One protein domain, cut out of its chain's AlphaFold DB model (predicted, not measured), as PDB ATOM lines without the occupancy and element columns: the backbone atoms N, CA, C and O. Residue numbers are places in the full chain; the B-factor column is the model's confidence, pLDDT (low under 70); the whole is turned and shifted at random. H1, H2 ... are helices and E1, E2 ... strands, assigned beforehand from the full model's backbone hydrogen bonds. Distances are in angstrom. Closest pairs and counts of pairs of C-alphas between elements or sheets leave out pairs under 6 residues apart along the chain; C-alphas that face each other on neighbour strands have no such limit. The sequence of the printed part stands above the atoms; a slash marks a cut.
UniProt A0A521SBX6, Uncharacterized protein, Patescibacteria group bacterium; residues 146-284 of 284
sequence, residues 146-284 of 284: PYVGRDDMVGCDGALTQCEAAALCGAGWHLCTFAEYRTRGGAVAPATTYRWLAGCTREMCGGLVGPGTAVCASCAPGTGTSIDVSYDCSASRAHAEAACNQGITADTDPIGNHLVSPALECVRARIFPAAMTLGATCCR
ATOM      1  N   PRO A 146     195.235 127.207 145.976       92.69
ATOM      2  CA  PRO A 146     195.407 127.245 144.534       92.69
ATOM      3  C   PRO A 146     196.113 125.969 144.049       92.69
ATOM      4  O   PRO A 146     197.111 125.529 144.627       92.69
ATOM      5  N   TYR A 147     195.639 125.387 142.950       90.75
ATOM      6  CA  TYR A 147     196.379 124.340 142.245       90.75
ATOM      7  C   TYR A 147     197.312 124.989 141.216       90.75
ATOM      8  O   TYR A 147     196.885 125.772 140.370       90.75
ATOM      9  N   VAL A 148     198.616 124.707 141.306       87.44
ATOM     10  CA  VAL A 148     199.642 125.402 140.508       87.44
ATOM     11  C   VAL A 148     199.358 125.275 139.009       87.44
ATOM     12  O   VAL A 148     199.230 124.173 138.481       87.44
ATOM     13  N   GLY A 149     199.302 126.420 138.321       88.38
ATOM     14  CA  GLY A 149     199.050 126.489 136.880       88.38
ATOM     15  C   GLY A 149     197.584 126.298 136.480       88.38
ATOM     16  O   GLY A 149     197.325 126.097 135.296       88.38
ATOM     17  N   ARG A 150     196.649 126.343 137.438       90.00
ATOM     18  CA  ARG A 150     195.207 126.172 137.226       90.00
ATOM     19  C   ARG A 150     194.439 127.373 137.770       90.00
ATOM     20  O   ARG A 150     194.722 127.852 138.862       90.00
ATOM     21  N   ASP A 151     193.445 127.822 137.017       91.94
ATOM     22  CA  ASP A 151     192.432 128.804 137.427       91.94
ATOM     23  C   ASP A 151     191.017 128.193 137.439       91.94
ATOM     24  O   ASP A 151     190.025 128.876 137.687       91.94
ATOM     25  N   ASP A 152     190.927 126.898 137.141       94.00
ATOM     26  CA  ASP A 152     189.711 126.104 137.033       94.00
ATOM     27  C   ASP A 152     189.591 125.067 138.160       94.00
ATOM     28  O   ASP A 152     188.680 124.247 138.147       94.00
ATOM     29  N   MET A 153     190.509 125.060 139.128       94.88
ATOM     30  CA  MET A 153     190.496 124.123 140.249       94.88
ATOM     31  C   MET A 153     191.056 124.788 141.502       94.88
ATOM     32  O   MET A 153     192.165 125.328 141.483       94.88
ATOM     33  N   VAL A 154     190.299 124.723 142.590       95.88
ATOM     34  CA  VAL A 154     190.666 125.289 143.893       95.88
ATOM     35  C   VAL A 154     190.325 124.310 145.010       95.88
ATOM     36  O   VAL A 154     189.438 123.470 144.872       95.88
ATOM     37  N   GLY A 155     191.061 124.375 146.111       96.25
ATOM     38  CA  GLY A 155     190.692 123.709 147.350       96.25
ATOM     39  C   GLY A 155     190.062 124.721 148.289       96.25
ATOM     40  O   GLY A 155     190.698 125.730 148.580       96.25
ATOM     41  N   CYS A 156     188.857 124.408 148.744       97.31
ATOM     42  CA  CYS A 156     188.097 125.152 149.733       97.31
ATOM     43  C   CYS A 156     188.181 124.440 151.077       97.31
ATOM     44  O   CYS A 156     188.004 123.214 151.137       97.31
ATOM     45  N   ASP A 157     188.490 125.169 152.142       96.00
ATOM     46  CA  ASP A 157     188.503 124.595 153.480       96.00
ATOM     47  C   ASP A 157     187.081 124.573 154.052       96.00
ATOM     48  O   ASP A 157     186.137 125.148 153.516       96.00
ATOM     49  N   GLY A 158     186.887 123.795 155.112       94.44
ATOM     50  CA  GLY A 158     185.573 123.604 155.700       94.44
ATOM     51  C   GLY A 158     185.494 122.334 156.527       94.44
ATOM     52  O   GLY A 158     186.462 121.587 156.678       94.44
ATOM     53  N   ALA A 159     184.312 122.106 157.083       96.12
ATOM     54  CA  ALA A 159     184.017 120.942 157.902       96.12
ATOM     55  C   ALA A 159     182.633 120.396 157.543       96.12
ATOM     56  O   ALA A 159     181.759 120.287 158.400       96.12
ATOM     57  N   LEU A 160     182.443 120.056 156.267       96.56
ATOM     58  CA  LEU A 160     181.195 119.482 155.770       96.56
ATOM     59  C   LEU A 160     181.357 117.998 155.464       96.56
ATOM     60  O   LEU A 160     182.435 117.532 155.077       96.56
ATOM     61  N   THR A 161     180.268 117.253 155.648       96.69
ATOM     62  CA  THR A 161     180.199 115.872 155.170       96.69
ATOM     63  C   THR A 161     180.306 115.852 153.651       96.69
ATOM     64  O   THR A 161     180.082 116.866 152.987       96.69
ATOM     65  N   GLN A 162     180.603 114.696 153.061       94.81
ATOM     66  CA  GLN A 162     180.713 114.623 151.605       94.81
ATOM     67  C   GLN A 162     179.411 115.061 150.900       94.81
ATOM     68  O   GLN A 162     179.458 115.694 149.848       94.81
ATOM     69  N   CYS A 163     178.258 114.770 151.507       94.94
ATOM     70  CA  CYS A 163     176.928 115.103 150.997       94.94
ATOM     71  C   CYS A 163     176.669 116.611 150.950       94.94
ATOM     72  O   CYS A 163     175.869 117.078 150.146       94.94
ATOM     73  N   GLU A 164     177.355 117.365 151.804       96.62
ATOM     74  CA  GLU A 164     177.189 118.806 151.967       96.62
ATOM     75  C   GLU A 164     178.358 119.587 151.354       96.62
ATOM     76  O   GLU A 164     178.231 120.782 151.117       96.62
ATOM     77  N   ALA A 165     179.479 118.927 151.047       97.00
ATOM     78  CA  ALA A 165     180.724 119.551 150.597       97.00
ATOM     79  C   ALA A 165     180.571 120.438 149.349       97.00
ATOM     80  O   ALA A 165     181.334 121.383 149.177       97.00
ATOM     81  N   ALA A 166     179.570 120.180 148.500       96.50
ATOM     82  CA  ALA A 166     179.268 121.039 147.355       96.50
ATOM     83  C   ALA A 166     178.888 122.476 147.753       96.50
ATOM     84  O   ALA A 166     179.106 123.388 146.963       96.50
ATOM     85  N   ALA A 167     178.376 122.687 148.969       96.56
ATOM     86  CA  ALA A 167     178.059 124.013 149.494       96.56
ATOM     87  C   ALA A 167     179.304 124.864 149.806       96.56
ATOM     88  O   ALA A 167     179.167 126.062 150.001       96.56
ATOM     89  N   LEU A 168     180.506 124.273 149.844       97.00
ATOM     90  CA  LEU A 168     181.757 125.035 149.981       97.00
ATOM     91  C   LEU A 168     182.196 125.679 148.660       97.00
ATOM     92  O   LEU A 168     183.074 126.538 148.668       97.00
ATOM     93  N   CYS A 169     181.626 125.263 147.527       97.38
ATOM     94  CA  CYS A 169     181.978 125.794 146.217       97.38
ATOM     95  C   CYS A 169     181.151 127.043 145.908       97.38
ATOM     96  O   CYS A 169     179.923 127.010 145.969       97.38
ATOM     97  N   GLY A 170     181.830 128.133 145.544       95.62
ATOM     98  CA  GLY A 170     181.174 129.403 145.251       95.62
ATOM     99  C   GLY A 170     180.346 129.373 143.966       95.62
ATOM    100  O   GLY A 170     180.400 128.438 143.167       95.62
ATOM    101  N   ALA A 171     179.574 130.432 143.723       94.00
ATOM    102  CA  ALA A 171     178.726 130.517 142.534       94.00
ATOM    103  C   ALA A 171     179.531 130.343 141.227       94.00
ATOM    104  O   ALA A 171     180.517 131.037 140.989       94.00
ATOM    105  N   GLY A 172     179.086 129.433 140.356       94.44
ATOM    106  CA  GLY A 172     179.797 129.083 139.118       94.44
ATOM    107  C   GLY A 172     180.901 128.037 139.296       94.44
ATOM    108  O   GLY A 172     181.534 127.672 138.309       94.44
ATOM    109  N   TRP A 173     181.096 127.544 140.518       96.75
ATOM    110  CA  TRP A 173     181.924 126.394 140.841       96.75
ATOM    111  C   TRP A 173     181.049 125.234 141.321       96.75
ATOM    112  O   TRP A 173     179.935 125.420 141.815       96.75
ATOM    113  N   HIS A 174     181.560 124.018 141.193       96.50
ATOM    114  CA  HIS A 174     180.932 122.799 141.691       96.50
ATOM    115  C   HIS A 174     181.975 121.885 142.319       96.50
ATOM    116  O   HIS A 174     183.166 121.994 142.031       96.50
ATOM    117  N   LEU A 175     181.533 120.957 143.169       96.44
ATOM    118  CA  LEU A 175     182.418 119.942 143.733       96.44
ATOM    119  C   LEU A 175     183.033 119.130 142.587       96.44
ATOM    120  O   LEU A 175     182.303 118.475 141.842       96.44
ATOM    121  N   CYS A 176     184.358 119.177 142.445       96.00
ATOM    122  CA  CYS A 176     185.065 118.492 141.371       96.00
ATOM    123  C   CYS A 176     184.696 117.017 141.370       96.00
ATOM    124  O   CYS A 176     184.923 116.308 142.356       96.00
ATOM    125  N   THR A 177     184.207 116.521 140.240       93.25
ATOM    126  CA  THR A 177     184.095 115.078 140.059       93.25
ATOM    127  C   THR A 177     185.477 114.444 140.054       93.25
ATOM    128  O   THR A 177     186.479 115.068 139.692       93.25
ATOM    129  N   PHE A 178     185.542 113.162 140.403       87.62
ATOM    130  CA  PHE A 178     186.777 112.387 140.287       87.62
ATOM    131  C   PHE A 178     187.425 112.510 138.890       87.62
ATOM    132  O   PHE A 178     188.640 112.675 138.756       87.62
ATOM    133  N   ALA A 179     186.605 112.462 137.834       87.94
ATOM    134  CA  ALA A 179     187.064 112.572 136.454       87.94
ATOM    135  C   ALA A 179     187.633 113.967 136.139       87.94
ATOM    136  O   ALA A 179     188.696 114.071 135.519       87.94
ATOM    137  N   GLU A 180     186.967 115.030 136.591       93.38
ATOM    138  CA  GLU A 180     187.460 116.400 136.442       93.38
ATOM    139  C   GLU A 180     188.765 116.603 137.191       93.38
ATOM    140  O   GLU A 180     189.742 117.009 136.576       93.38
ATOM    141  N   TYR A 181     188.823 116.228 138.471       92.19
ATOM    142  CA  TYR A 181     190.038 116.335 139.272       92.19
ATOM    143  C   TYR A 181     191.235 115.684 138.567       92.19
ATOM    144  O   TYR A 181     192.293 116.297 138.413       92.19
ATOM    145  N   ARG A 182     191.051 114.471 138.028       88.44
ATOM    146  CA  ARG A 182     192.083 113.776 137.244       88.44
ATOM    147  C   ARG A 182     192.489 114.559 135.993       88.44
ATOM    148  O   ARG A 182     193.673 114.836 135.807       88.44
ATOM    149  N   THR A 183     191.531 114.899 135.128       90.94
ATOM    150  CA  THR A 183     191.805 115.596 133.850       90.94
ATOM    151  C   THR A 183     192.400 116.989 134.057       90.94
ATOM    152  O   THR A 183     193.161 117.474 133.220       90.94
ATOM    153  N   ARG A 184     192.129 117.602 135.212       92.12
ATOM    154  CA  ARG A 184     192.654 118.904 135.618       92.12
ATOM    155  C   ARG A 184     194.000 118.830 136.349       92.12
ATOM    156  O   ARG A 184     194.483 119.824 136.883       92.12
ATOM    157  N   GLY A 185     194.668 117.679 136.308       88.50
ATOM    158  CA  GLY A 185     196.023 117.524 136.832       88.50
ATOM    159  C   GLY A 185     196.090 117.239 138.332       88.50
ATOM    160  O   GLY A 185     197.181 117.245 138.894       88.50
ATOM    161  N   GLY A 186     194.974 116.902 138.980       86.38
ATOM    162  CA  GLY A 186     194.949 116.449 140.374       86.38
ATOM    163  C   GLY A 186     195.775 115.179 140.633       86.38
ATOM    164  O   GLY A 186     196.160 114.895 141.761       86.38
ATOM    165  N   ALA A 187     196.134 114.434 139.580       81.62
ATOM    166  CA  ALA A 187     197.089 113.327 139.670       81.62
ATOM    167  C   ALA A 187     198.543 113.780 139.926       81.62
ATOM    168  O   ALA A 187     199.348 112.989 140.412       81.62
ATOM    169  N   VAL A 188     198.895 115.027 139.595       84.25
ATOM    170  CA  VAL A 188     200.261 115.571 139.730       84.25
ATOM    171  C   VAL A 188     200.350 116.751 140.696       84.25
ATOM    172  O   VAL A 188     201.434 117.036 141.199       84.25
ATOM    173  N   ALA A 189     199.230 117.412 140.987       83.75
ATOM    174  CA  ALA A 189     199.138 118.505 141.944       83.75
ATOM    175  C   ALA A 189     198.451 118.009 143.233       83.75
ATOM    176  O   ALA A 189     197.224 117.909 143.254       83.75
ATOM    177  N   PRO A 190     199.211 117.653 144.289       84.50
ATOM    178  CA  PRO A 190     198.630 117.140 145.526       84.50
ATOM    179  C   PRO A 190     197.815 118.216 146.248       84.50
ATOM    180  O   PRO A 190     198.108 119.413 146.160       84.50
ATOM    181  N   ALA A 191     196.806 117.783 146.999       89.12
ATOM    182  CA  ALA A 191     196.149 118.662 147.951       89.12
ATOM    183  C   ALA A 191     197.082 118.928 149.154       89.12
ATOM    184  O   ALA A 191     197.916 118.103 149.506       89.12
ATOM    185  N   THR A 192     196.978 120.086 149.798       91.19
ATOM    186  CA  THR A 192     197.691 120.404 151.045       91.19
ATOM    187  C   THR A 192     196.976 119.825 152.263       91.19
ATOM    188  O   THR A 192     197.617 119.525 153.267       91.19
ATOM    189  N   THR A 193     195.659 119.625 152.161       93.12
ATOM    190  CA  THR A 193     194.815 118.914 153.129       93.12
ATOM    191  C   THR A 193     193.833 118.000 152.394       93.12
ATOM    192  O   THR A 193     193.589 118.188 151.200       93.12
ATOM    193  N   TYR A 194     193.268 117.011 153.083       94.75
ATOM    194  CA  TYR A 194     192.253 116.144 152.487       94.75
ATOM    195  C   TYR A 194     190.992 116.950 152.182       94.75
ATOM    196  O   TYR A 194     190.457 117.635 153.056       94.75
ATOM    197  N   ARG A 195     190.501 116.849 150.947       95.88
ATOM    198  CA  ARG A 195     189.292 117.546 150.495       95.88
ATOM    199  C   ARG A 195     188.404 116.619 149.695       95.88
ATOM    200  O   ARG A 195     188.909 115.817 148.914       95.88
ATOM    201  N   TRP A 196     187.099 116.714 149.901       96.75
ATOM    202  CA  TRP A 196     186.115 115.904 149.202       96.75
ATOM    203  C   TRP A 196     186.152 116.148 147.692       96.75
ATOM    204  O   TRP A 196     186.290 117.279 147.225       96.75
ATOM    205  N   LEU A 197     185.986 115.058 146.948       95.12
ATOM    206  CA  LEU A 197     185.635 115.031 145.534       95.12
ATOM    207  C   LEU A 197     184.204 114.499 145.400       95.12
ATOM    208  O   LEU A 197     183.737 113.700 146.221       95.12
ATOM    209  N   ALA A 198     183.518 114.894 144.330       93.00
ATOM    210  CA  ALA A 198     182.257 114.283 143.942       93.00
ATOM    211  C   ALA A 198     182.547 112.884 143.385       93.00
ATOM    212  O   ALA A 198     182.976 112.712 142.240       93.00
ATOM    213  N   GLY A 199     182.353 111.885 144.239       87.19
ATOM    214  CA  GLY A 199     182.414 110.486 143.856       87.19
ATOM    215  C   GLY A 199     182.287 109.555 145.049       87.19
ATOM    216  O   GLY A 199     182.840 109.812 146.118       87.19
ATOM    217  N   CYS A 200     181.574 108.453 144.849       85.94
ATOM    218  CA  CYS A 200     181.414 107.410 145.853       85.94
ATOM    219  C   CYS A 200     181.848 106.068 145.326       85.94
ATOM    220  O   CYS A 200     181.593 105.728 144.176       85.94
ATOM    221  N   THR A 201     182.536 105.337 146.191       79.12
ATOM    222  CA  THR A 201     183.083 104.011 145.888       79.12
ATOM    223  C   THR A 201     182.154 102.913 146.369       79.12
ATOM    224  O   THR A 201     182.171 101.791 145.861       79.12
ATOM    225  N   ARG A 202     181.320 103.241 147.362       74.06
ATOM    226  CA  ARG A 202     180.333 102.338 147.923       74.06
ATOM    227  C   ARG A 202     179.144 103.102 148.471       74.06
ATOM    228  O   ARG A 202     179.293 103.915 149.381       74.06
ATOM    229  N   GLU A 203     177.963 102.751 147.989       75.00
ATOM    230  CA  GLU A 203     176.697 103.341 148.410       75.00
ATOM    231  C   GLU A 203     175.830 102.280 149.091       75.00
ATOM    232  O   GLU A 203     175.727 101.152 148.605       75.00
ATOM    233  N   MET A 204     175.249 102.610 150.250       70.75
ATOM    234  CA  MET A 204     174.281 101.761 150.967       70.75
ATOM    235  C   MET A 204     174.730 100.301 151.162       70.75
ATOM    236  O   MET A 204     173.938  99.366 151.084       70.75
ATOM    237  N   CYS A 205     176.028 100.093 151.401       79.38
ATOM    238  CA  CYS A 205     176.633  98.770 151.585       79.38
ATOM    239  C   CYS A 205     176.551  97.833 150.368       79.38
ATOM    240  O   CYS A 205     176.924  96.662 150.489       79.38
ATOM    241  N   GLY A 206     176.117  98.340 149.213       74.38
ATOM    242  CA  GLY A 206     176.033  97.603 147.963       74.38
ATOM    243  C   GLY A 206     177.399  97.246 147.378       74.38
ATOM    244  O   GLY A 206     178.450  97.401 148.014       74.38
ATOM    245  N   GLY A 207     177.366  96.737 146.144       70.50
ATOM    246  CA  GLY A 207     178.571  96.462 145.365       70.50
ATOM    247  C   GLY A 207     179.373  97.731 145.077       70.50
ATOM    248  O   GLY A 207     178.866  98.845 145.212       70.50
ATOM    249  N   LEU A 208     180.631  97.549 144.672       65.75
ATOM    250  CA  LEU A 208     181.480  98.649 144.234       65.75
ATOM    251  C   LEU A 208     180.871  99.272 142.973       65.75
ATOM    252  O   LEU A 208     180.989  98.734 141.871       65.75
ATOM    253  N   VAL A 209     180.207 100.407 143.144       66.12
ATOM    254  CA  VAL A 209     179.922 101.315 142.044       66.12
ATOM    255  C   VAL A 209     181.204 102.121 141.968       66.12
ATOM    256  O   VAL A 209     181.483 102.894 142.878       66.12
ATOM    257  N   GLY A 210     182.080 101.824 141.001       64.19
ATOM    258  CA  GLY A 210     183.338 102.566 140.850       64.19
ATOM    259  C   GLY A 210     183.079 104.077 140.933       64.19
ATOM    260  O   GLY A 210     181.957 104.487 140.643       64.19
ATOM    261  N   PRO A 211     184.070 104.888 141.339       66.31
ATOM    262  CA  PRO A 211     183.888 106.282 141.718       66.31
ATOM    263  C   PRO A 211     182.984 107.001 140.726       66.31
ATOM    264  O   PRO A 211     183.369 107.301 139.593       66.31
ATOM    265  N   GLY A 212     181.743 107.196 141.166       67.44
ATOM    266  CA  GLY A 212     180.753 107.887 140.370       67.44
ATOM    267  C   GLY A 212     181.202 109.321 140.125       67.44
ATOM    268  O   GLY A 212     182.060 109.859 140.821       67.44
ATOM    269  N   THR A 213     180.577 109.983 139.164       77.19
ATOM    270  CA  THR A 213     180.688 111.440 139.006       77.19
ATOM    271  C   THR A 213     179.725 112.186 139.933       77.19
ATOM    272  O   THR A 213     179.476 113.370 139.741       77.19
ATOM    273  N   ALA A 214     179.127 111.487 140.897       81.94
ATOM    274  CA  ALA A 214     178.105 112.001 141.789       81.94
ATOM    275  C   ALA A 214     178.537 111.845 143.249       81.94
ATOM    276  O   ALA A 214     179.280 110.929 143.605       81.94
ATOM    277  N   VAL A 215     178.044 112.756 144.082       86.38
ATOM    278  CA  VAL A 215     178.144 112.689 145.543       86.38
ATOM    279  C   VAL A 215     177.395 111.454 146.058       86.38
ATOM    280  O   VAL A 215     176.477 110.969 145.396       86.38
ATOM    281  N   CYS A 216     177.765 110.939 147.231       87.44
ATOM    282  CA  CYS A 216     177.045 109.822 147.844       87.44
ATOM    283  C   CYS A 216     175.587 110.206 148.065       87.44
ATOM    284  O   CYS A 216     175.308 111.272 148.609       87.44
ATOM    285  N   ALA A 217     174.654 109.307 147.741       86.56
ATOM    286  CA  ALA A 217     173.247 109.537 148.068       86.56
ATOM    287  C   ALA A 217     172.981 109.527 149.584       86.56
ATOM    288  O   ALA A 217     171.945 110.002 150.041       86.56
ATOM    289  N   SER A 218     173.901 108.968 150.377       86.62
ATOM    290  CA  SER A 218     173.820 108.963 151.834       86.62
ATOM    291  C   SER A 218     175.197 109.101 152.464       86.62
ATOM    292  O   SER A 218     176.126 108.387 152.095       86.62
ATOM    293  N   CYS A 219     175.298 109.963 153.474       90.56
ATOM    294  CA  CYS A 219     176.461 110.076 154.354       90.56
ATOM    295  C   CYS A 219     176.199 109.472 155.734       90.56
ATOM    296  O   CYS A 219     177.016 109.616 156.639       90.56
ATOM    297  N   ALA A 220     175.067 108.787 155.919       88.31
ATOM    298  CA  ALA A 220     174.791 108.104 157.170       88.31
ATOM    299  C   ALA A 220     175.824 106.983 157.391       88.31
ATOM    300  O   ALA A 220     176.182 106.282 156.438       88.31
ATOM    301  N   PRO A 221     176.308 106.772 158.624       82.69
ATOM    302  CA  PRO A 221     177.173 105.640 158.904       82.69
ATOM    303  C   PRO A 221     176.410 104.331 158.663       82.69
ATOM    304  O   PRO A 221     175.250 104.184 159.045       82.69
ATOM    305  N   GLY A 222     177.081 103.365 158.042       79.31
ATOM    306  CA  GLY A 222     176.548 102.027 157.811       79.31
ATOM    307  C   GLY A 222     177.662 100.989 157.842       79.31
ATOM    308  O   GLY A 222     178.817 101.294 157.528       79.31
ATOM    309  N   THR A 223     177.320  99.764 158.227       78.69
ATOM    310  CA  THR A 223     178.237  98.620 158.247       78.69
ATOM    311  C   THR A 223     177.874  97.641 157.141       78.69
ATOM    312  O   THR A 223     176.702  97.347 156.913       78.69
ATOM    313  N   GLY A 224     178.883  97.131 156.437       77.62
ATOM    314  CA  GLY A 224     178.690  96.204 155.331       77.62
ATOM    315  C   GLY A 224     179.733  95.097 155.337       77.62
ATOM    316  O   GLY A 224     180.619  95.038 156.186       77.62
ATOM    317  N   THR A 225     179.642  94.197 154.362       79.25
ATOM    318  CA  THR A 225     180.708  93.218 154.121       79.25
ATOM    319  C   THR A 225     182.001  93.936 153.748       79.25
ATOM    320  O   THR A 225     181.950  94.941 153.034       79.25
ATOM    321  N   SER A 226     183.135  93.406 154.215       81.06
ATOM    322  CA  SER A 226     184.460  93.882 153.813       81.06
ATOM    323  C   SER A 226     184.668  93.641 152.322       81.06
ATOM    324  O   SER A 226     184.444  92.522 151.851       81.06
ATOM    325  N   ILE A 227     185.059  94.679 151.588       76.31
ATOM    326  CA  ILE A 227     185.397  94.603 150.167       76.31
ATOM    327  C   ILE A 227     186.660  95.418 149.887       76.31
ATOM    328  O   ILE A 227     186.897  96.442 150.523       76.31
ATOM    329  N   ASP A 228     187.459  94.970 148.924       77.62
ATOM    330  CA  ASP A 228     188.602  95.737 148.435       77.62
ATOM    331  C   ASP A 228     188.096  96.901 147.577       77.62
ATOM    332  O   ASP A 228     187.435  96.690 146.557       77.62
ATOM    333  N   VAL A 229     188.381  98.130 148.008       73.06
ATOM    334  CA  VAL A 229     187.849  99.345 147.368       73.06
ATOM    335  C   VAL A 229     188.927 100.280 146.849       73.06
ATOM    336  O   VAL A 229     188.624 101.135 146.032       73.06
ATOM    337  N   SER A 230     190.182 100.140 147.274       76.19
ATOM    338  CA  SER A 230     191.284 100.884 146.667       76.19
ATOM    339  C   SER A 230     192.550 100.051 146.567       76.19
ATOM    340  O   SER A 230     192.695  99.045 147.253       76.19
ATOM    341  N   TYR A 231     193.464 100.444 145.685       74.94
ATOM    342  CA  TYR A 231     194.736  99.769 145.463       74.94
ATOM    343  C   TYR A 231     195.843 100.802 145.351       74.94
ATOM    344  O   TYR A 231     195.715 101.774 144.619       74.94
ATOM    345  N   ASP A 232     196.954 100.594 146.042       78.25
ATOM    346  CA  ASP A 232     198.158 101.389 145.798       78.25
ATOM    347  C   ASP A 232     198.696 101.075 144.393       78.25
ATOM    348  O   ASP A 232     199.019  99.919 144.088       78.25
ATOM    349  N   CYS A 233     198.806 102.100 143.543       76.50
ATOM    350  CA  CYS A 233     199.263 101.939 142.163       76.50
ATOM    351  C   CYS A 233     200.695 101.402 142.055       76.50
ATOM    352  O   CYS A 233     201.079 100.869 141.016       76.50
ATOM    353  N   SER A 234     201.501 101.578 143.103       73.00
ATOM    354  CA  SER A 234     202.902 101.169 143.159       73.00
ATOM    355  C   SER A 234     203.111  99.810 143.830       73.00
ATOM    356  O   SER A 234     204.076  99.115 143.515       73.00
ATOM    357  N   ALA A 235     202.209  99.402 144.730       65.81
ATOM    358  CA  ALA A 235     202.424  98.244 145.600       65.81
ATOM    359  C   ALA A 235     201.452  97.075 145.376       65.81
ATOM    360  O   ALA A 235     201.599  96.046 146.037       65.81
ATOM    361  N   SER A 236     200.463  97.199 144.476       66.69
ATOM    362  CA  SER A 236     199.414  96.181 144.237       66.69
ATOM    363  C   SER A 236     198.693  95.716 145.513       66.69
ATOM    364  O   SER A 236     198.113  94.630 145.551       66.69
ATOM    365  N   ARG A 237     198.746  96.507 146.591       79.25
ATOM    366  CA  ARG A 237     198.077  96.190 147.852       79.25
ATOM    367  C   ARG A 237     196.691  96.797 147.826       79.25
ATOM    368  O   ARG A 237     196.561  98.013 147.704       79.25
ATOM    369  N   ALA A 238     195.694  95.931 147.950       76.44
ATOM    370  CA  ALA A 238     194.320  96.342 148.147       76.44
ATOM    371  C   ALA A 238     194.127  96.889 149.567       76.44
ATOM    372  O   ALA A 238     194.672  96.344 150.532       76.44
ATOM    373  N   HIS A 239     193.343  97.954 149.692       75.38
ATOM    374  CA  HIS A 239     192.758  98.387 150.945       75.38
ATOM    375  C   HIS A 239     191.325  97.862 151.026       75.38
ATOM    376  O   HIS A 239     190.492  98.153 150.161       75.38
ATOM    377  N   ALA A 240     191.072  97.070 152.065       79.31
ATOM    378  CA  ALA A 240     189.767  96.507 152.347       79.31
ATOM    379  C   ALA A 240     188.994  97.431 153.290       79.31
ATOM    380  O   ALA A 240     189.490  97.765 154.367       79.31
ATOM    381  N   GLU A 241     187.768  97.779 152.910       79.44
ATOM    382  CA  GLU A 241     186.866  98.598 153.716       79.44
ATOM    383  C   GLU A 241     185.634  97.801 154.138       79.44
ATOM    384  O   GLU A 241     184.951  97.178 153.323       79.44
ATOM    385  N   ALA A 242     185.318  97.853 155.434       80.62
ATOM    386  CA  ALA A 242     184.120  97.232 156.008       80.62
ATOM    387  C   ALA A 242     182.940  98.211 156.143       80.62
ATOM    388  O   ALA A 242     181.803  97.801 156.386       80.62
ATOM    389  N   ALA A 243     183.192  99.509 155.984       84.19
ATOM    390  CA  ALA A 243     182.182 100.542 156.126       84.19
ATOM    391  C   ALA A 243     181.436 100.805 154.808       84.19
ATOM    392  O   ALA A 243     181.899 100.496 153.704       84.19
ATOM    393  N   CYS A 244     180.233 101.351 154.936       86.25
ATOM    394  CA  CYS A 244     179.412 101.802 153.817       86.25
ATOM    395  C   CYS A 244     179.582 103.303 153.615       86.25
ATOM    396  O   CYS A 244     180.199 103.958 154.456       86.25
ATOM    397  N   ASN A 245     179.030 103.827 152.517       87.31
ATOM    398  CA  ASN A 245     179.015 105.261 152.223       87.31
ATOM    399  C   ASN A 245     180.429 105.832 152.288       87.31
ATOM    400  O   ASN A 245     180.791 106.609 153.169       87.31
ATOM    401  N   GLN A 246     181.258 105.313 151.393       90.12
ATOM    402  CA  GLN A 246     182.669 105.639 151.308       90.12
ATOM    403  C   GLN A 246     182.854 106.687 150.215       90.12
ATOM    404  O   GLN A 246     182.611 106.427 149.030       90.12
ATOM    405  N   GLY A 247     183.230 107.885 150.651       90.69
ATOM    406  CA  GLY A 247     183.502 109.017 149.786       90.69
ATOM    407  C   GLY A 247     184.960 109.047 149.349       90.69
ATOM    408  O   GLY A 247     185.807 108.325 149.878       90.69
ATOM    409  N   ILE A 248     185.253 109.913 148.388       91.88
ATOM    410  CA  ILE A 248     186.591 110.061 147.816       91.88
ATOM    411  C   ILE A 248     187.123 111.443 148.132       91.88
ATOM    412  O   ILE A 248     186.419 112.435 147.955       91.88
ATOM    413  N   THR A 249     188.381 111.511 148.538       93.81
ATOM    414  CA  THR A 249     189.086 112.761 148.784       93.81
ATOM    415  C   THR A 249     190.302 112.885 147.884       93.81
ATOM    416  O   THR A 249     190.898 111.881 147.499       93.81
ATOM    417  N   ALA A 250     190.690 114.115 147.560       92.50
ATOM    418  CA  ALA A 250     192.014 114.407 147.036       92.50
ATOM    419  C   ALA A 250     193.066 114.073 148.109       92.50
ATOM    420  O   ALA A 250     192.942 114.516 149.256       92.50
ATOM    421  N   ASP A 251     194.072 113.271 147.749       88.81
ATOM    422  CA  ASP A 251     195.137 112.876 148.681       88.81
ATOM    423  C   ASP A 251     196.172 114.006 148.832       88.81
ATOM    424  O   ASP A 251     196.422 114.797 147.912       88.81
ATOM    425  N   THR A 252     196.770 114.070 150.017       86.50
ATOM    426  CA  THR A 252     197.849 114.992 150.361       86.50
ATOM    427  C   THR A 252     199.229 114.402 150.119       86.50
ATOM    428  O   THR A 252     200.204 115.144 149.987       86.50
ATOM    429  N   ASP A 253     199.330 113.073 150.035       81.44
ATOM    430  CA  ASP A 253     200.610 112.400 149.872       81.44
ATOM    431  C   ASP A 253     201.163 112.599 148.442       81.44
ATOM    432  O   ASP A 253     200.526 112.214 147.455       81.44
ATOM    433  N   PRO A 254     202.372 113.176 148.282       68.69
ATOM    434  CA  PRO A 254     202.996 113.329 146.976       68.69
ATOM    435  C   PRO A 254     203.498 112.013 146.358       68.69
ATOM    436  O   PRO A 254     203.949 112.025 145.211       68.69
ATOM    437  N   ILE A 255     203.467 110.904 147.093       68.06
ATOM    438  CA  ILE A 255     203.946 109.578 146.685       68.06
ATOM    439  C   ILE A 255     202.778 108.577 146.617       68.06
ATOM    440  O   ILE A 255     202.799 107.672 145.781       68.06
ATOM    441  N   GLY A 256     201.741 108.771 147.434       63.62
ATOM    442  CA  GLY A 256     200.539 107.936 147.475       63.62
ATOM    443  C   GLY A 256     199.590 108.206 146.308       63.62
ATOM    444  O   GLY A 256     198.665 109.006 146.413       63.62
ATOM    445  N   ASN A 257     199.790 107.520 145.180       64.81
ATOM    446  CA  ASN A 257     198.722 107.391 144.194       64.81
ATOM    447  C   ASN A 257     197.932 106.105 144.486       64.81
ATOM    448  O   ASN A 257     198.514 105.019 144.570       64.81
ATOM    449  N   HIS A 258     196.609 106.209 144.571       75.00
ATOM    450  CA  HIS A 258     195.720 105.072 144.763       75.00
ATOM    451  C   HIS A 258     194.723 104.945 143.600       75.00
ATOM    452  O   HIS A 258     194.108 105.903 143.133       75.00
ATOM    453  N   LEU A 259     194.536 103.717 143.137       68.25
ATOM    454  CA  LEU A 259     193.416 103.293 142.313       68.25
ATOM    455  C   LEU A 259     192.204 103.164 143.225       68.25
ATOM    456  O   LEU A 259     192.230 102.411 144.188       68.25
ATOM    457  N   VAL A 260     191.125 103.863 142.909       69.19
ATOM    458  CA  VAL A 260     189.879 103.815 143.693       69.19
ATOM    459  C   VAL A 260     188.947 102.686 143.202       69.19
ATOM    460  O   VAL A 260     187.879 102.439 143.744       69.19
ATOM    461  N   SER A 261     189.339 101.975 142.142       68.25
ATOM    462  CA  SER A 261     188.745 100.696 141.740       68.25
ATOM    463  C   SER A 261     189.685  99.957 140.773       68.25
ATOM    464  O   SER A 261     190.520 100.613 140.145       68.25
ATOM    465  N   PRO A 262     189.523  98.636 140.567       62.56
ATOM    466  CA  PRO A 262     190.298  97.883 139.573       62.56
ATOM    467  C   PRO A 262     190.067  98.333 138.123       62.56
ATOM    468  O   PRO A 262     190.887  98.061 137.254       62.56
ATOM    469  N   ALA A 263     188.927  98.973 137.851       65.06
ATOM    470  CA  ALA A 263     188.506  99.367 136.508       65.06
ATOM    471  C   ALA A 263     188.968 100.779 136.113       65.06
ATOM    472  O   ALA A 263     188.631 101.248 135.027       65.06
ATOM    473  N   LEU A 264     189.692 101.480 136.988       67.25
ATOM    474  CA  LEU A 264     190.046 102.880 136.782       67.25
ATOM    475  C   LEU A 264     191.536 103.122 136.804       67.25
ATOM    476  O   LEU A 264     192.309 102.323 137.311       67.25
ATOM    477  N   GLU A 265     191.919 104.262 136.244       70.81
ATOM    478  CA  GLU A 265     193.293 104.729 136.227       70.81
ATOM    479  C   GLU A 265     193.732 105.289 137.584       70.81
ATOM    480  O   GLU A 265     192.934 105.731 138.413       70.81
ATOM    481  N   CYS A 266     195.044 105.269 137.784       76.25
ATOM    482  CA  CYS A 266     195.714 105.696 138.999       76.25
ATOM    483  C   CYS A 266     195.561 107.208 139.231       76.25
ATOM    484  O   CYS A 266     195.899 108.003 138.353       76.25
ATOM    485  N   VAL A 267     195.103 107.619 140.418       78.31
ATOM    486  CA  VAL A 267     195.015 109.038 140.806       78.31
ATOM    487  C   VAL A 267     195.501 109.262 142.239       78.31
ATOM    488  O   VAL A 267     195.654 108.320 143.009       78.31
ATOM    489  N   ARG A 268     195.706 110.520 142.636       82.69
ATOM    490  CA  ARG A 268     195.951 110.894 144.039       82.69
ATOM    491  C   ARG A 268     194.641 111.108 144.764       82.69
ATOM    492  O   ARG A 268     194.169 112.238 144.888       82.69
ATOM    493  N   ALA A 269     194.034 110.011 145.182       87.00
ATOM    494  CA  ALA A 269     192.808 110.055 145.947       87.00
ATOM    495  C   ALA A 269     192.829 109.038 147.079       87.00
ATOM    496  O   ALA A 269     193.471 107.997 146.975       87.00
ATOM    497  N   ARG A 270     192.085 109.324 148.141       88.88
ATOM    498  CA  ARG A 270     191.897 108.425 149.276       88.88
ATOM    499  C   ARG A 270     190.414 108.234 149.545       88.88
ATOM    500  O   ARG A 270     189.582 109.020 149.103       88.88
ATOM    501  N   ILE A 271     190.087 107.154 150.239       88.88
ATOM    502  CA  ILE A 271     188.725 106.851 150.653       88.88
ATOM    503  C   ILE A 271     188.573 107.210 152.127       88.88
ATOM    504  O   ILE A 271     189.454 106.916 152.934       88.88
ATOM    505  N   PHE A 272     187.460 107.854 152.457       91.12
ATOM    506  CA  PHE A 272     187.073 108.153 153.831       91.12
ATOM    507  C   PHE A 272     185.576 107.884 154.024       91.12
ATOM    508  O   PHE A 272     184.803 107.980 153.062       91.12
ATOM    509  N   PRO A 273     185.120 107.618 155.264       92.00
ATOM    510  CA  PRO A 273     183.696 107.598 155.572       92.00
ATOM    511  C   PRO A 273     183.046 108.923 155.165       92.00
ATOM    512  O   PRO A 273     183.492 109.978 155.607       92.00
ATOM    513  N   ALA A 274     181.976 108.885 154.369       92.44
ATOM    514  CA  ALA A 274     181.324 110.087 153.839       92.44
ATOM    515  C   ALA A 274     180.731 111.000 154.936       92.44
ATOM    516  O   ALA A 274     180.485 112.180 154.696       92.44
ATOM    517  N   ALA A 275     180.548 110.467 156.151       94.25
ATOM    518  CA  ALA A 275     180.164 111.209 157.355       94.25
ATOM    519  C   ALA A 275     181.286 112.092 157.937       94.25
ATOM    520  O   ALA A 275     181.023 112.905 158.822       94.25
ATOM    521  N   MET A 276     182.540 111.898 157.518       95.56
ATOM    522  CA  MET A 276     183.661 112.703 157.993       95.56
ATOM    523  C   MET A 276     183.543 114.135 157.466       95.56
ATOM    524  O   MET A 276     183.099 114.365 156.344       95.56
ATOM    525  N   THR A 277     183.949 115.107 158.275       96.94
ATOM    526  CA  THR A 277     183.915 116.516 157.894       96.94
ATOM    527  C   THR A 277     185.267 116.952 157.342       96.94
ATOM    528  O   THR A 277     186.283 116.818 158.019       96.94
ATOM    529  N   LEU A 278     185.287 117.441 156.100       96.88
ATOM    530  CA  LEU A 278     186.489 117.906 155.396       96.88
ATOM    531  C   LEU A 278     186.155 119.143 154.541       96.88
ATOM    532  O   LEU A 278     184.994 119.551 154.451       96.88
ATOM    533  N   GLY A 279     187.178 119.715 153.900       97.31
ATOM    534  CA  GLY A 279     187.011 120.713 152.841       97.31
ATOM    535  C   GLY A 279     186.538 120.096 151.518       97.31
ATOM    536  O   GLY A 279     186.274 118.896 151.434       97.31
ATOM    537  N   ALA A 280     186.488 120.898 150.459       97.44
ATOM    538  CA  ALA A 280     186.054 120.497 149.120       97.44
ATOM    539  C   ALA A 280     187.073 120.909 148.060       97.44
ATOM    540  O   ALA A 280     187.641 121.994 148.128       97.44
ATOM    541  N   THR A 281     187.302 120.076 147.049       97.19
ATOM    542  CA  THR A 281     187.972 120.547 145.832       97.19
ATOM    543  C   THR A 281     186.899 120.992 144.845       97.19
ATOM    544  O   THR A 281     186.052 120.189 144.459       97.19
ATOM    545  N   CYS A 282     186.930 122.257 144.437       97.31
ATOM    546  CA  CYS A 282     185.930 122.865 143.565       97.31
ATOM    547  C   CYS A 282     186.494 123.122 142.160       97.31
ATOM    548  O   CYS A 282     187.653 123.514 141.996       97.31
ATOM    549  N   CYS A 283     185.662 122.878 141.150       96.44
ATOM    550  CA  CYS A 283     185.953 122.968 139.722       96.44
ATOM    551  C   CYS A 283     184.976 123.936 139.042       96.44
ATOM    552  O   CYS A 283     183.876 124.140 139.545       96.44
ATOM    553  N   ARG A 284     185.361 124.496 137.890       94.56
ATOM    554  CA  ARG A 284     184.483 125.276 136.992       94.56
ATOM    555  C   ARG A 284     184.680 124.953 135.516       94.56
ATOM    556  O   ARG A 284     185.821 124.593 135.151       94.56
TER     557      ARG A 284
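What this domain is: This is residues 146 to 284 of the 284 residues of an uncharacterized protein of Patescibacteria group bacterium (UniProt A0A521SBX6). A strongly twisted sheet of five strands runs through the domain, with E2 and E5 near its middle, E1 and E7 with two short helices at one end, and the hairpin E3 and E4 at the other end. Two long loops, residues 203 to 222 and 251 to 268, add much of the rest. The printed part has 139 residues, under half of them in named elements, in the order E1 H1 H2 E2 E3 E4 E5 E6 E7. The sheet order is E1 E7 E2 E5 E6, mixed, and the class is mixed, helices and strands. The whole is compact, with a radius of gyration of the C-alphas of 13.7 A and spans of 40 by 32 by 20 A.

Where its parts are: E1, residues 153 to 160, begins at C-alpha 153 (190.496, 124.123, 140.249) and bends by 63 degrees at 157. H1 is 165 to 168 and H2 178 to 186. E2, 195 to 202, bends by 81 degrees at 198. E3, 223 to 232, is 23.7 A long; E4 is 238 to 243, E5 246 to 250, E6 269 to 273. E7, 278 to 283, ends at C-alpha 283 (185.953, 122.968, 139.722).

How they stand to each other: E1 and E7 are antiparallel, with N 156 and O 280 2.8 A apart. E7 and E2 meet only at a point, C-alphas 279 and 195 facing each other at 4.6 A. E2 and E5 are antiparallel, N 197 to O 248 2.8 A; the hairpin E5 and E6 has N 249 to O 270 at 2.8 A. In hairpin E3 and E4, N 239 and O 230 are 2.7 A apart. H1 and H2 are on the sheet, at heights of 6.7 A and 8.1 A. H2 has 4 of 5 O i to N i+4 pairs within hydrogen-bond range; H1 is too short for such a pair.

The domain as a whole: The farthest C-alphas, Gly 149 and Thr 225, are 41.7 A apart. The printed part has no cut. The links E2 to E3 and E5 to E6 are long. Confidence is under 70 at 208 to 212, 235 to 236, 254 to 257 and 259 to 264.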